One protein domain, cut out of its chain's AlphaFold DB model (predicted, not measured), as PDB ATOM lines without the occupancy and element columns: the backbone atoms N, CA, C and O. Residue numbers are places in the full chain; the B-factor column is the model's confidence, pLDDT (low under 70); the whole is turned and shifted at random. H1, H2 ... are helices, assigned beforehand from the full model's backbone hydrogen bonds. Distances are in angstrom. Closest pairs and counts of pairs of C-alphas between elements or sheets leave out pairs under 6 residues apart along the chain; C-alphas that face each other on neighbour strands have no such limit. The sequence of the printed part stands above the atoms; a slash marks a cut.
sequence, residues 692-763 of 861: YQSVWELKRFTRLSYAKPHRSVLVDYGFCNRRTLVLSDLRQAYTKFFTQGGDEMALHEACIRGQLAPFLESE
ATOM      1  N   TYR A 692     392.141 285.997 299.038       87.00
ATOM      2  CA  TYR A 692     391.088 284.985 299.187       87.00
ATOM      3  C   TYR A 692     390.450 284.615 297.850       87.00
ATOM      4  O   TYR A 692     390.572 285.333 296.863       87.00
ATOM      5  N   GLN A 693     389.768 283.474 297.794       91.31
ATOM      6  CA  GLN A 693     389.169 282.976 296.558       91.31
ATOM      7  C   GLN A 693     388.000 283.862 296.103       91.31
ATOM      8  O   GLN A 693     387.111 284.214 296.876       91.31
ATOM      9  N   SER A 694     387.923 284.154 294.808       88.88
ATOM     10  CA  SER A 694     386.879 284.988 294.202       88.88
ATOM     11  C   SER A 694     385.468 284.410 294.317       88.88
ATOM     12  O   SER A 694     384.489 285.130 294.114       88.88
ATOM     13  N   VAL A 695     385.334 283.127 294.670       93.19
ATOM     14  CA  VAL A 695     384.034 282.483 294.906       93.19
ATOM     15  C   VAL A 695     383.289 283.117 296.079       93.19
ATOM     16  O   VAL A 695     382.061 283.164 296.073       93.19
ATOM     17  N   TRP A 696     384.007 283.677 297.057       92.12
ATOM     18  CA  TRP A 696     383.396 284.362 298.195       92.12
ATOM     19  C   TRP A 696     382.714 285.664 297.761       92.12
ATOM     20  O   TRP A 696     381.596 285.946 298.190       92.12
ATOM     21  N   GLU A 697     383.313 286.393 296.813       86.94
ATOM     22  CA  GLU A 697     382.681 287.549 296.162       86.94
ATOM     23  C   GLU A 697     381.491 287.145 295.284       86.94
ATOM     24  O   GLU A 697     380.509 287.881 295.175       86.94
ATOM     25  N   LEU A 698     381.538 285.963 294.662       90.19
ATOM     26  CA  LEU A 698     380.396 285.437 293.915       90.19
ATOM     27  C   LEU A 698     379.236 285.129 294.866       90.19
ATOM     28  O   LEU A 698     378.110 285.556 294.610       90.19
ATOM     29  N   LYS A 699     379.507 284.434 295.979       91.38
ATOM     30  CA  LYS A 699     378.510 284.147 297.019       91.38
ATOM     31  C   LYS A 699     377.932 285.453 297.566       91.38
ATOM     32  O   LYS A 699     376.711 285.590 297.628       91.38
ATOM     33  N   ARG A 700     378.780 286.456 297.827       86.69
ATOM     34  CA  ARG A 700     378.369 287.826 298.181       86.69
ATOM     35  C   ARG A 700     377.392 288.401 297.152       86.69
ATOM     36  O   ARG A 700     376.275 288.785 297.490       86.69
ATOM     37  N   PHE A 701     377.761 288.383 295.872       81.88
ATOM     38  CA  PHE A 701     376.924 288.898 294.789       81.88
ATOM     39  C   PHE A 701     375.566 288.192 294.682       81.88
ATOM     40  O   PHE A 701     374.567 288.841 294.380       81.88
ATOM     41  N   THR A 702     375.484 286.888 294.951       85.50
ATOM     42  CA  THR A 702     374.194 286.171 294.926       85.50
ATOM     43  C   THR A 702     373.241 286.567 296.055       85.50
ATOM     44  O   THR A 702     372.037 286.395 295.896       85.50
ATOM     45  N   ARG A 703     373.753 287.118 297.165       79.31
ATOM     46  CA  ARG A 703     372.946 287.525 298.331       79.31
ATOM     47  C   ARG A 703     372.522 288.991 298.296       79.31
ATOM     48  O   ARG A 703     371.484 289.337 298.847       79.31
ATOM     49  N   LEU A 704     373.307 289.837 297.642       72.31
ATOM     50  CA  LEU A 704     373.005 291.260 297.485       72.31
ATOM     51  C   LEU A 704     372.094 291.489 296.280       72.31
ATOM     52  O   LEU A 704     371.944 290.607 295.442       72.31
ATOM     53  N   SER A 705     371.529 292.687 296.136       58.56
ATOM     54  CA  SER A 705     370.745 293.066 294.949       58.56
ATOM     55  C   SER A 705     371.462 294.056 294.032       58.56
ATOM     56  O   SER A 705     370.869 294.599 293.098       58.56
ATOM     57  N   TYR A 706     372.769 294.255 294.243       59.41
ATOM     58  CA  TYR A 706     373.587 295.092 293.369       59.41
ATOM     59  C   TYR A 706     373.420 294.689 291.907       59.41
ATOM     60  O   TYR A 706     373.431 293.505 291.565       59.41
ATOM     61  N   ALA A 707     373.284 295.688 291.034       51.69
ATOM     62  CA  ALA A 707     373.132 295.462 289.602       51.69
ATOM     63  C   ALA A 707     374.394 294.860 288.956       51.69
ATOM     64  O   ALA A 707     374.298 294.243 287.897       51.69
ATOM     65  N   LYS A 708     375.572 295.050 289.569       59.88
ATOM     66  CA  LYS A 708     376.862 294.598 289.038       59.88
ATOM     67  C   LYS A 708     377.663 293.812 290.085       59.88
ATOM     68  O   LYS A 708     377.687 294.233 291.240       59.88
ATOM     69  N   PRO A 709     378.311 292.703 289.692       69.25
ATOM     70  CA  PRO A 709     379.152 291.916 290.587       69.25
ATOM     71  C   PRO A 709     380.541 292.526 290.803       69.25
ATOM     72  O   PRO A 709     380.960 293.429 290.074       69.25
ATOM     73  N   HIS A 710     381.261 291.984 291.793       72.88
ATOM     74  CA  HIS A 710     382.684 292.246 292.005       72.88
ATOM     75  C   HIS A 710     383.495 291.975 290.730       72.88
ATOM     76  O   HIS A 710     383.138 291.125 289.909       72.88
ATOM     77  N   ARG A 711     384.624 292.662 290.563       69.00
ATOM     78  CA  ARG A 711     385.439 292.552 289.350       69.00
ATOM     79  C   ARG A 711     386.012 291.153 289.127       69.00
ATOM     80  O   ARG A 711     385.954 290.648 288.008       69.00
ATOM     81  N   SER A 712     386.495 290.509 290.183       73.06
ATOM     82  CA  SER A 712     386.899 289.096 290.143       73.06
ATOM     83  C   SER A 712     385.756 288.196 289.659       73.06
ATOM     84  O   SER A 712     385.948 287.351 288.793       73.06
ATOM     85  N   VAL A 713     384.525 288.461 290.102       78.81
ATOM     86  CA  VAL A 713     383.349 287.679 289.705       78.81
ATOM     87  C   VAL A 713     383.011 287.832 288.225       78.81
ATOM     88  O   VAL A 713     382.602 286.861 287.584       78.81
ATOM     89  N   LEU A 714     383.213 289.031 287.664       73.44
ATOM     90  CA  LEU A 714     383.023 289.291 286.234       73.44
ATOM     91  C   LEU A 714     383.870 288.351 285.378       73.44
ATOM     92  O   LEU A 714     383.343 287.697 284.473       73.44
ATOM     93  N   VAL A 715     385.156 288.263 285.706       72.62
ATOM     94  CA  VAL A 715     386.147 287.493 284.952       72.62
ATOM     95  C   VAL A 715     385.992 285.995 285.183       72.62
ATOM     96  O   VAL A 715     386.001 285.222 284.223       72.62
ATOM     97  N   ASP A 716     385.824 285.601 286.438       81.19
ATOM     98  CA  ASP A 716     386.018 284.217 286.849       81.19
ATOM     99  C   ASP A 716     384.780 283.365 286.587       81.19
ATOM    100  O   ASP A 716     384.907 282.222 286.158       81.19
ATOM    101  N   TYR A 717     383.584 283.933 286.772       84.56
ATOM    102  CA  TYR A 717     382.329 283.174 286.813       84.56
ATOM    103  C   TYR A 717     381.376 283.475 285.654       84.56
ATOM    104  O   TYR A 717     380.201 283.114 285.719       84.56
ATOM    105  N   GLY A 718     381.868 284.089 284.573       76.19
ATOM    106  CA  GLY A 718     381.131 284.198 283.308       76.19
ATOM    107  C   GLY A 718     380.253 285.439 283.143       76.19
ATOM    108  O   GLY A 718     379.420 285.471 282.234       76.19
ATOM    109  N   PHE A 719     380.436 286.471 283.973       74.44
ATOM    110  CA  PHE A 719     379.650 287.711 283.903       74.44
ATOM    111  C   PHE A 719     380.287 288.814 283.023       74.44
ATOM    112  O   PHE A 719     379.666 289.855 282.803       74.44
ATOM    113  N   CYS A 720     381.482 288.597 282.461       62.97
ATOM    114  CA  CYS A 720     382.131 289.499 281.499       62.97
ATOM    115  C   CYS A 720     381.279 289.749 280.238       62.97
ATOM    116  O   CYS A 720     380.965 288.811 279.502       62.97
ATOM    117  N   ASN A 721     380.956 291.021 279.958       53.12
ATOM    118  CA  ASN A 721     380.229 291.497 278.768       53.12
ATOM    119  C   ASN A 721     378.999 290.659 278.399       53.12
ATOM    120  O   ASN A 721     378.861 290.161 277.276       53.12
ATOM    121  N   ARG A 722     378.097 290.480 279.371       60.19
ATOM    122  CA  ARG A 722     376.858 289.720 279.181       60.19
ATOM    123  C   ARG A 722     375.627 290.619 279.179       60.19
ATOM    124  O   ARG A 722     375.544 291.608 279.902       60.19
ATOM    125  N   ARG A 723     374.655 290.220 278.358       58.69
ATOM    126  CA  ARG A 723     373.302 290.780 278.315       58.69
ATOM    127  C   ARG A 723     372.636 290.587 279.671       58.69
ATOM    128  O   ARG A 723     372.858 289.576 280.334       58.69
ATOM    129  N   THR A 724     371.778 291.513 280.068       59.25
ATOM    130  CA  THR A 724     371.118 291.480 281.379       59.25
ATOM    131  C   THR A 724     370.324 290.208 281.639       59.25
ATOM    132  O   THR A 724     370.304 289.715 282.765       59.25
ATOM    133  N   LEU A 725     369.711 289.642 280.597       58.62
ATOM    134  CA  LEU A 725     369.000 288.376 280.704       58.62
ATOM    135  C   LEU A 725     369.939 287.251 281.165       58.62
ATOM    136  O   LEU A 725     369.651 286.576 282.148       58.62
ATOM    137  N   VAL A 726     371.103 287.132 280.517       63.25
ATOM    138  CA  VAL A 726     372.154 286.166 280.866       63.25
ATOM    139  C   VAL A 726     372.740 286.455 282.247       63.25
ATOM    140  O   VAL A 726     372.981 285.518 282.998       63.25
ATOM    141  N   LEU A 727     372.938 287.729 282.612       68.88
ATOM    142  CA  LEU A 727     373.407 288.102 283.954       68.88
ATOM    143  C   LEU A 727     372.437 287.616 285.040       68.88
ATOM    144  O   LEU A 727     372.873 287.077 286.054       68.88
ATOM    145  N   SER A 728     371.132 287.792 284.831       69.75
ATOM    146  CA  SER A 728     370.105 287.399 285.798       69.75
ATOM    147  C   SER A 728     369.919 285.877 285.857       69.75
ATOM    148  O   SER A 728     369.910 285.322 286.955       69.75
ATOM    149  N   ASP A 729     369.881 285.190 284.709       76.38
ATOM    150  CA  ASP A 729     369.829 283.720 284.625       76.38
ATOM    151  C   ASP A 729     371.048 283.079 285.314       76.38
ATOM    152  O   ASP A 729     370.916 282.163 286.127       76.38
ATOM    153  N   LEU A 730     372.248 283.608 285.055       80.94
ATOM    154  CA  LEU A 730     373.493 283.103 285.631       80.94
ATOM    155  C   LEU A 730     373.613 283.409 287.131       80.94
ATOM    156  O   LEU A 730     374.009 282.540 287.905       80.94
ATOM    157  N   ARG A 731     373.218 284.611 287.577       83.50
ATOM    158  CA  ARG A 731     373.141 284.933 289.011       83.50
ATOM    159  C   ARG A 731     372.173 283.996 289.724       83.50
ATOM    160  O   ARG A 731     372.495 283.518 290.807       83.50
ATOM    161  N   GLN A 732     371.022 283.699 289.121       81.38
ATOM    162  CA  GLN A 732     370.047 282.762 289.674       81.38
ATOM    163  C   GLN A 732     370.598 281.332 289.738       81.38
ATOM    164  O   GLN A 732     370.335 280.634 290.715       81.38
ATOM    165  N   ALA A 733     371.414 280.919 288.765       85.38
ATOM    166  CA  ALA A 733     372.152 279.654 288.796       85.38
ATOM    167  C   ALA A 733     373.020 279.532 290.046       85.38
ATOM    168  O   ALA A 733     372.898 278.573 290.803       85.38
ATOM    169  N   TYR A 734     373.878 280.530 290.268       90.06
ATOM    170  CA  TYR A 734     374.787 280.539 291.407       90.06
ATOM    171  C   TYR A 734     374.034 280.717 292.724       90.06
ATOM    172  O   TYR A 734     374.381 280.083 293.713       90.06
ATOM    173  N   THR A 735     372.954 281.502 292.730       88.69
ATOM    174  CA  THR A 735     372.063 281.619 293.892       88.69
ATOM    175  C   THR A 735     371.499 280.247 294.246       88.69
ATOM    176  O   THR A 735     371.658 279.803 295.377       88.69
ATOM    177  N   LYS A 736     370.936 279.526 293.264       87.62
ATOM    178  CA  LYS A 736     370.441 278.159 293.451       87.62
ATOM    179  C   LYS A 736     371.547 277.246 293.982       87.62
ATOM    180  O   LYS A 736     371.332 276.597 294.999       87.62
ATOM    181  N   PHE A 737     372.725 277.263 293.352       91.88
ATOM    182  CA  PHE A 737     373.894 276.477 293.758       91.88
ATOM    183  C   PHE A 737     374.259 276.679 295.237       91.88
ATOM    184  O   PHE A 737     374.419 275.701 295.965       91.88
ATOM    185  N   PHE A 738     374.335 277.924 295.714       91.06
ATOM    186  CA  PHE A 738     374.646 278.180 297.121       91.06
ATOM    187  C   PHE A 738     373.478 277.842 298.052       91.06
ATOM    188  O   PHE A 738     373.705 277.258 299.106       91.06
ATOM    189  N   THR A 739     372.229 278.136 297.665       86.81
ATOM    190  CA  THR A 739     371.049 277.836 298.505       86.81
ATOM    191  C   THR A 739     370.809 276.341 298.715       86.81
ATOM    192  O   THR A 739     370.253 275.960 299.737       86.81
ATOM    193  N   GLN A 740     371.252 275.483 297.788       88.62
ATOM    194  CA  GLN A 740     371.195 274.024 297.942       88.62
ATOM    195  C   GLN A 740     372.418 273.439 298.679       88.62
ATOM    196  O   GLN A 740     372.565 272.221 298.745       88.62
ATOM    197  N   GLY A 741     373.301 274.286 299.226       87.56
ATOM    198  CA  GLY A 741     374.465 273.867 300.013       87.56
ATOM    199  C   GLY A 741     375.712 273.504 299.198       87.56
ATOM    200  O   GLY A 741     376.607 272.844 299.737       87.56
ATOM    201  N   GLY A 742     375.791 273.934 297.931       91.12
ATOM    202  CA  GLY A 742     376.935 273.694 297.048       91.12
ATOM    203  C   GLY A 742     378.277 274.075 297.682       91.12
ATOM    204  O   GLY A 742     378.353 274.989 298.509       91.12
ATOM    205  N   ASP A 743     379.334 273.337 297.341       92.31
ATOM    206  CA  ASP A 743     380.680 273.542 297.891       92.31
ATOM    207  C   ASP A 743     381.410 274.680 297.162       92.31
ATOM    208  O   ASP A 743     381.686 274.607 295.961       92.31
ATOM    209  N   GLU A 744     381.732 275.744 297.901       94.19
ATOM    210  CA  GLU A 744     382.391 276.936 297.374       94.19
ATOM    211  C   GLU A 744     383.776 276.621 296.803       94.19
ATOM    212  O   GLU A 744     384.146 277.132 295.743       94.19
ATOM    213  N   MET A 745     384.531 275.745 297.466       94.00
ATOM    214  CA  MET A 745     385.890 275.413 297.048       94.00
ATOM    215  C   MET A 745     385.892 274.466 295.854       94.00
ATOM    216  O   MET A 745     386.742 274.604 294.976       94.00
ATOM    217  N   ALA A 746     384.904 273.575 295.748       95.19
ATOM    218  CA  ALA A 746     384.714 272.773 294.540       95.19
ATOM    219  C   ALA A 746     384.376 273.653 293.322       95.19
ATOM    220  O   ALA A 746     384.935 273.453 292.240       95.19
ATOM    221  N   LEU A 747     383.523 274.672 293.502       95.44
ATOM    222  CA  LEU A 747     383.203 275.635 292.445       95.44
ATOM    223  C   LEU A 747     384.420 276.484 292.052       95.44
ATOM    224  O   LEU A 747     384.656 276.712 290.863       95.44
ATOM    225  N   HIS A 748     385.209 276.935 293.028       94.12
ATOM    226  CA  HIS A 748     386.460 277.648 292.773       94.12
ATOM    227  C   HIS A 748     387.476 276.775 292.020       94.12
ATOM    228  O   HIS A 748     388.072 277.226 291.045       94.12
ATOM    229  N   GLU A 749     387.626 275.502 292.392       94.31
ATOM    230  CA  GLU A 749     388.525 274.581 291.693       94.31
ATOM    231  C   GLU A 749     388.072 274.350 290.241       94.31
ATOM    232  O   GLU A 749     388.873 274.400 289.304       94.31
ATOM    233  N   ALA A 750     386.767 274.160 290.024       93.56
ATOM    234  CA  ALA A 750     386.197 274.077 288.683       93.56
ATOM    235  C   ALA A 750     386.437 275.368 287.881       93.56
ATOM    236  O   ALA A 750     386.703 275.302 286.679       93.56
ATOM    237  N   CYS A 751     386.396 276.531 288.539       91.56
ATOM    238  CA  CYS A 751     386.747 277.822 287.956       91.56
ATOM    239  C   CYS A 751     388.175 277.836 287.415       91.56
ATOM    240  O   CYS A 751     388.362 278.001 286.207       91.56
ATOM    241  N   ILE A 752     389.172 277.603 288.264       89.69
ATOM    242  CA  ILE A 752     390.587 277.726 287.881       89.69
ATOM    243  C   ILE A 752     391.057 276.616 286.929       89.69
ATOM    244  O   ILE A 752     392.045 276.784 286.217       89.69
ATOM    245  N   ARG A 753     390.323 275.498 286.846       90.38
ATOM    246  CA  ARG A 753     390.555 274.438 285.850       90.38
ATOM    247  C   ARG A 753     389.895 274.700 284.494       90.38
ATOM    248  O   ARG A 753     390.069 273.889 283.585       90.38
ATOM    249  N   GLY A 754     389.117 275.775 284.345       87.06
ATOM    250  CA  GLY A 754     388.326 276.028 283.134       87.06
ATOM    251  C   GLY A 754     387.171 275.030 282.943       87.06
ATOM    252  O   GLY A 754     386.748 274.766 281.820       87.06
ATOM    253  N   GLN A 755     386.673 274.443 284.035       90.88
ATOM    254  CA  GLN A 755     385.661 273.378 284.070       90.88
ATOM    255  C   GLN A 755     384.310 273.839 284.654       90.88
ATOM    256  O   GLN A 755     383.489 273.006 285.031       90.88
ATOM    257  N   LEU A 756     384.034 275.150 284.692       89.12
ATOM    258  CA  LEU A 756     382.782 275.690 285.250       89.12
ATOM    259  C   LEU A 756     381.524 275.119 284.610       89.12
ATOM    260  O   LEU A 756     380.598 274.750 285.322       89.12
ATOM    261  N   ALA A 757     381.482 275.053 283.278       86.81
ATOM    262  CA  ALA A 757     380.305 274.566 282.570       86.81
ATOM    263  C   ALA A 757     379.923 273.129 282.980       86.81
ATOM    264  O   ALA A 757     378.838 272.953 283.531       86.81
ATOM    265  N   PRO A 758     380.787 272.111 282.788       89.69
ATOM    266  CA  PRO A 758     380.436 270.740 283.157       89.69
ATOM    267  C   PRO A 758     380.191 270.571 284.663       89.69
ATOM    268  O   PRO A 758     379.346 269.768 285.051       89.69
ATOM    269  N   PHE A 759     380.884 271.338 285.514       91.81
ATOM    270  CA  PHE A 759     380.654 271.317 286.959       91.81
ATOM    271  C   PHE A 759     379.240 271.797 287.315       91.81
ATOM    272  O   PHE A 759     378.489 271.089 287.979       91.81
ATOM    273  N   LEU A 760     378.840 272.967 286.812       88.75
ATOM    274  CA  LEU A 760     377.512 273.523 287.069       88.75
ATOM    275  C   LEU A 760     376.391 272.670 286.459       88.75
ATOM    276  O   LEU A 760     375.339 272.548 287.080       88.75
ATOM    277  N   GLU A 761     376.598 272.051 285.290       87.88
ATOM    278  CA  GLU A 761     375.625 271.101 284.719       87.88
ATOM    279  C   GLU A 761     375.369 269.921 285.661       87.88
ATOM    280  O   GLU A 761     374.214 269.552 285.872       87.88
ATOM    281  N   SER A 762     376.432 269.365 286.251       90.06
ATOM    282  CA  SER A 762     376.344 268.261 287.210       90.06
ATOM    283  C   SER A 762     375.596 268.665 288.485       90.06
ATOM    284  O   SER A 762     374.717 267.938 288.939       90.06
ATOM    285  N   GLU A 763     375.912 269.835 289.045       89.81
ATOM    286  CA  GLU A 763     375.368 270.299 290.331       89.81
ATOM    287  C   GLU A 763     373.929 270.831 290.240       89.81
ATOM    288  O   GLU A 763     373.163 270.757 291.202       89.81
TER     289      GLU A 763
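What this domain is: This is residues 692 to 763 of the 861 residues of an uncharacterized protein of Aspergillus niger (UniProt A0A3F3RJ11). The longest helix, H3, runs down one side of a small rounded cluster, and H1 crosses from the second half of H3 to H4 on the other side. H4 and H5 form a helical hairpin, with H5 folding back so that its last residue comes near H3, while H2 packs on H1 and stays away from H3 and H5. The 72 printed residues hold five named helices, in the order H1, H2, H3, H4, H5, and no named strand; the class is all helix. The whole is compact, with a radius of gyration of the C-alphas of 11.1 A and spans of 26 by 25 by 23 A.

Where its parts are: Find C-alpha 724 at (371.118, 291.480, 281.379); from there H3, residues 724 to 739, runs 21.9 A to C-alpha 739 at (371.049, 277.836, 298.505). Look earlier for H1, residues 695 to 703, 12.7 A long, and for H2, residues 711 to 716, 8.7 A long. After H3 come H4, residues 744 to 752, 12.6 A long, and H5, residues 756 to 763, 10.5 A long, ending at C-alpha 763 at (375.368, 270.299, 290.331).

How they stand to each other: Start at the hub, H1, which touches H2, H3 and H4. H3 touches it with residues 731 to 738 alone, about perpendicular at 76 degrees; the closest C-alphas are those of Thr 702 and Thr 735, 5.1 A apart. Look next at Val 695 and His 748, the closest C-alphas of H1 and H4, 5.8 A apart; these helices touch at a steep tilt of 61 degrees, opposite ways. H2 touches H1 at a steep tilt of 68 degrees, only just short of about perpendicular, opposite ways, with the C-alphas of Leu 698 and Val 713 closest at 5.6 A. The hairpin H4 and H5 touch at a shallow tilt of 33 degrees, only just short of steep, opposite ways; their closest C-alphas are those of Ala 750 and Leu 756, 5.1 A apart. H3 and H5 are close but not clearly touching, their closest C-alphas being those of Phe 737 and Glu 763 at 7.2 A. H5 is apart from H1 and H2, and H2 is apart from H3. In H1, H2, H3, H4 and H5 every O i to N i+4 pair is within hydrogen-bond range.

The domain as a whole: The two C-alphas farthest apart are those of Tyr 692 and Leu 725, at 29.0 A. The printed part has no cut and no long link; H3 to H4 and H4 to H5 are tight links, H1 to H2 and H2 to H3 short ones. The mean pLDDT of the printed part is 81.4; look for values under 70 at residues 705 to 709, residue 711 and residues 720 to 728 of this predicted model.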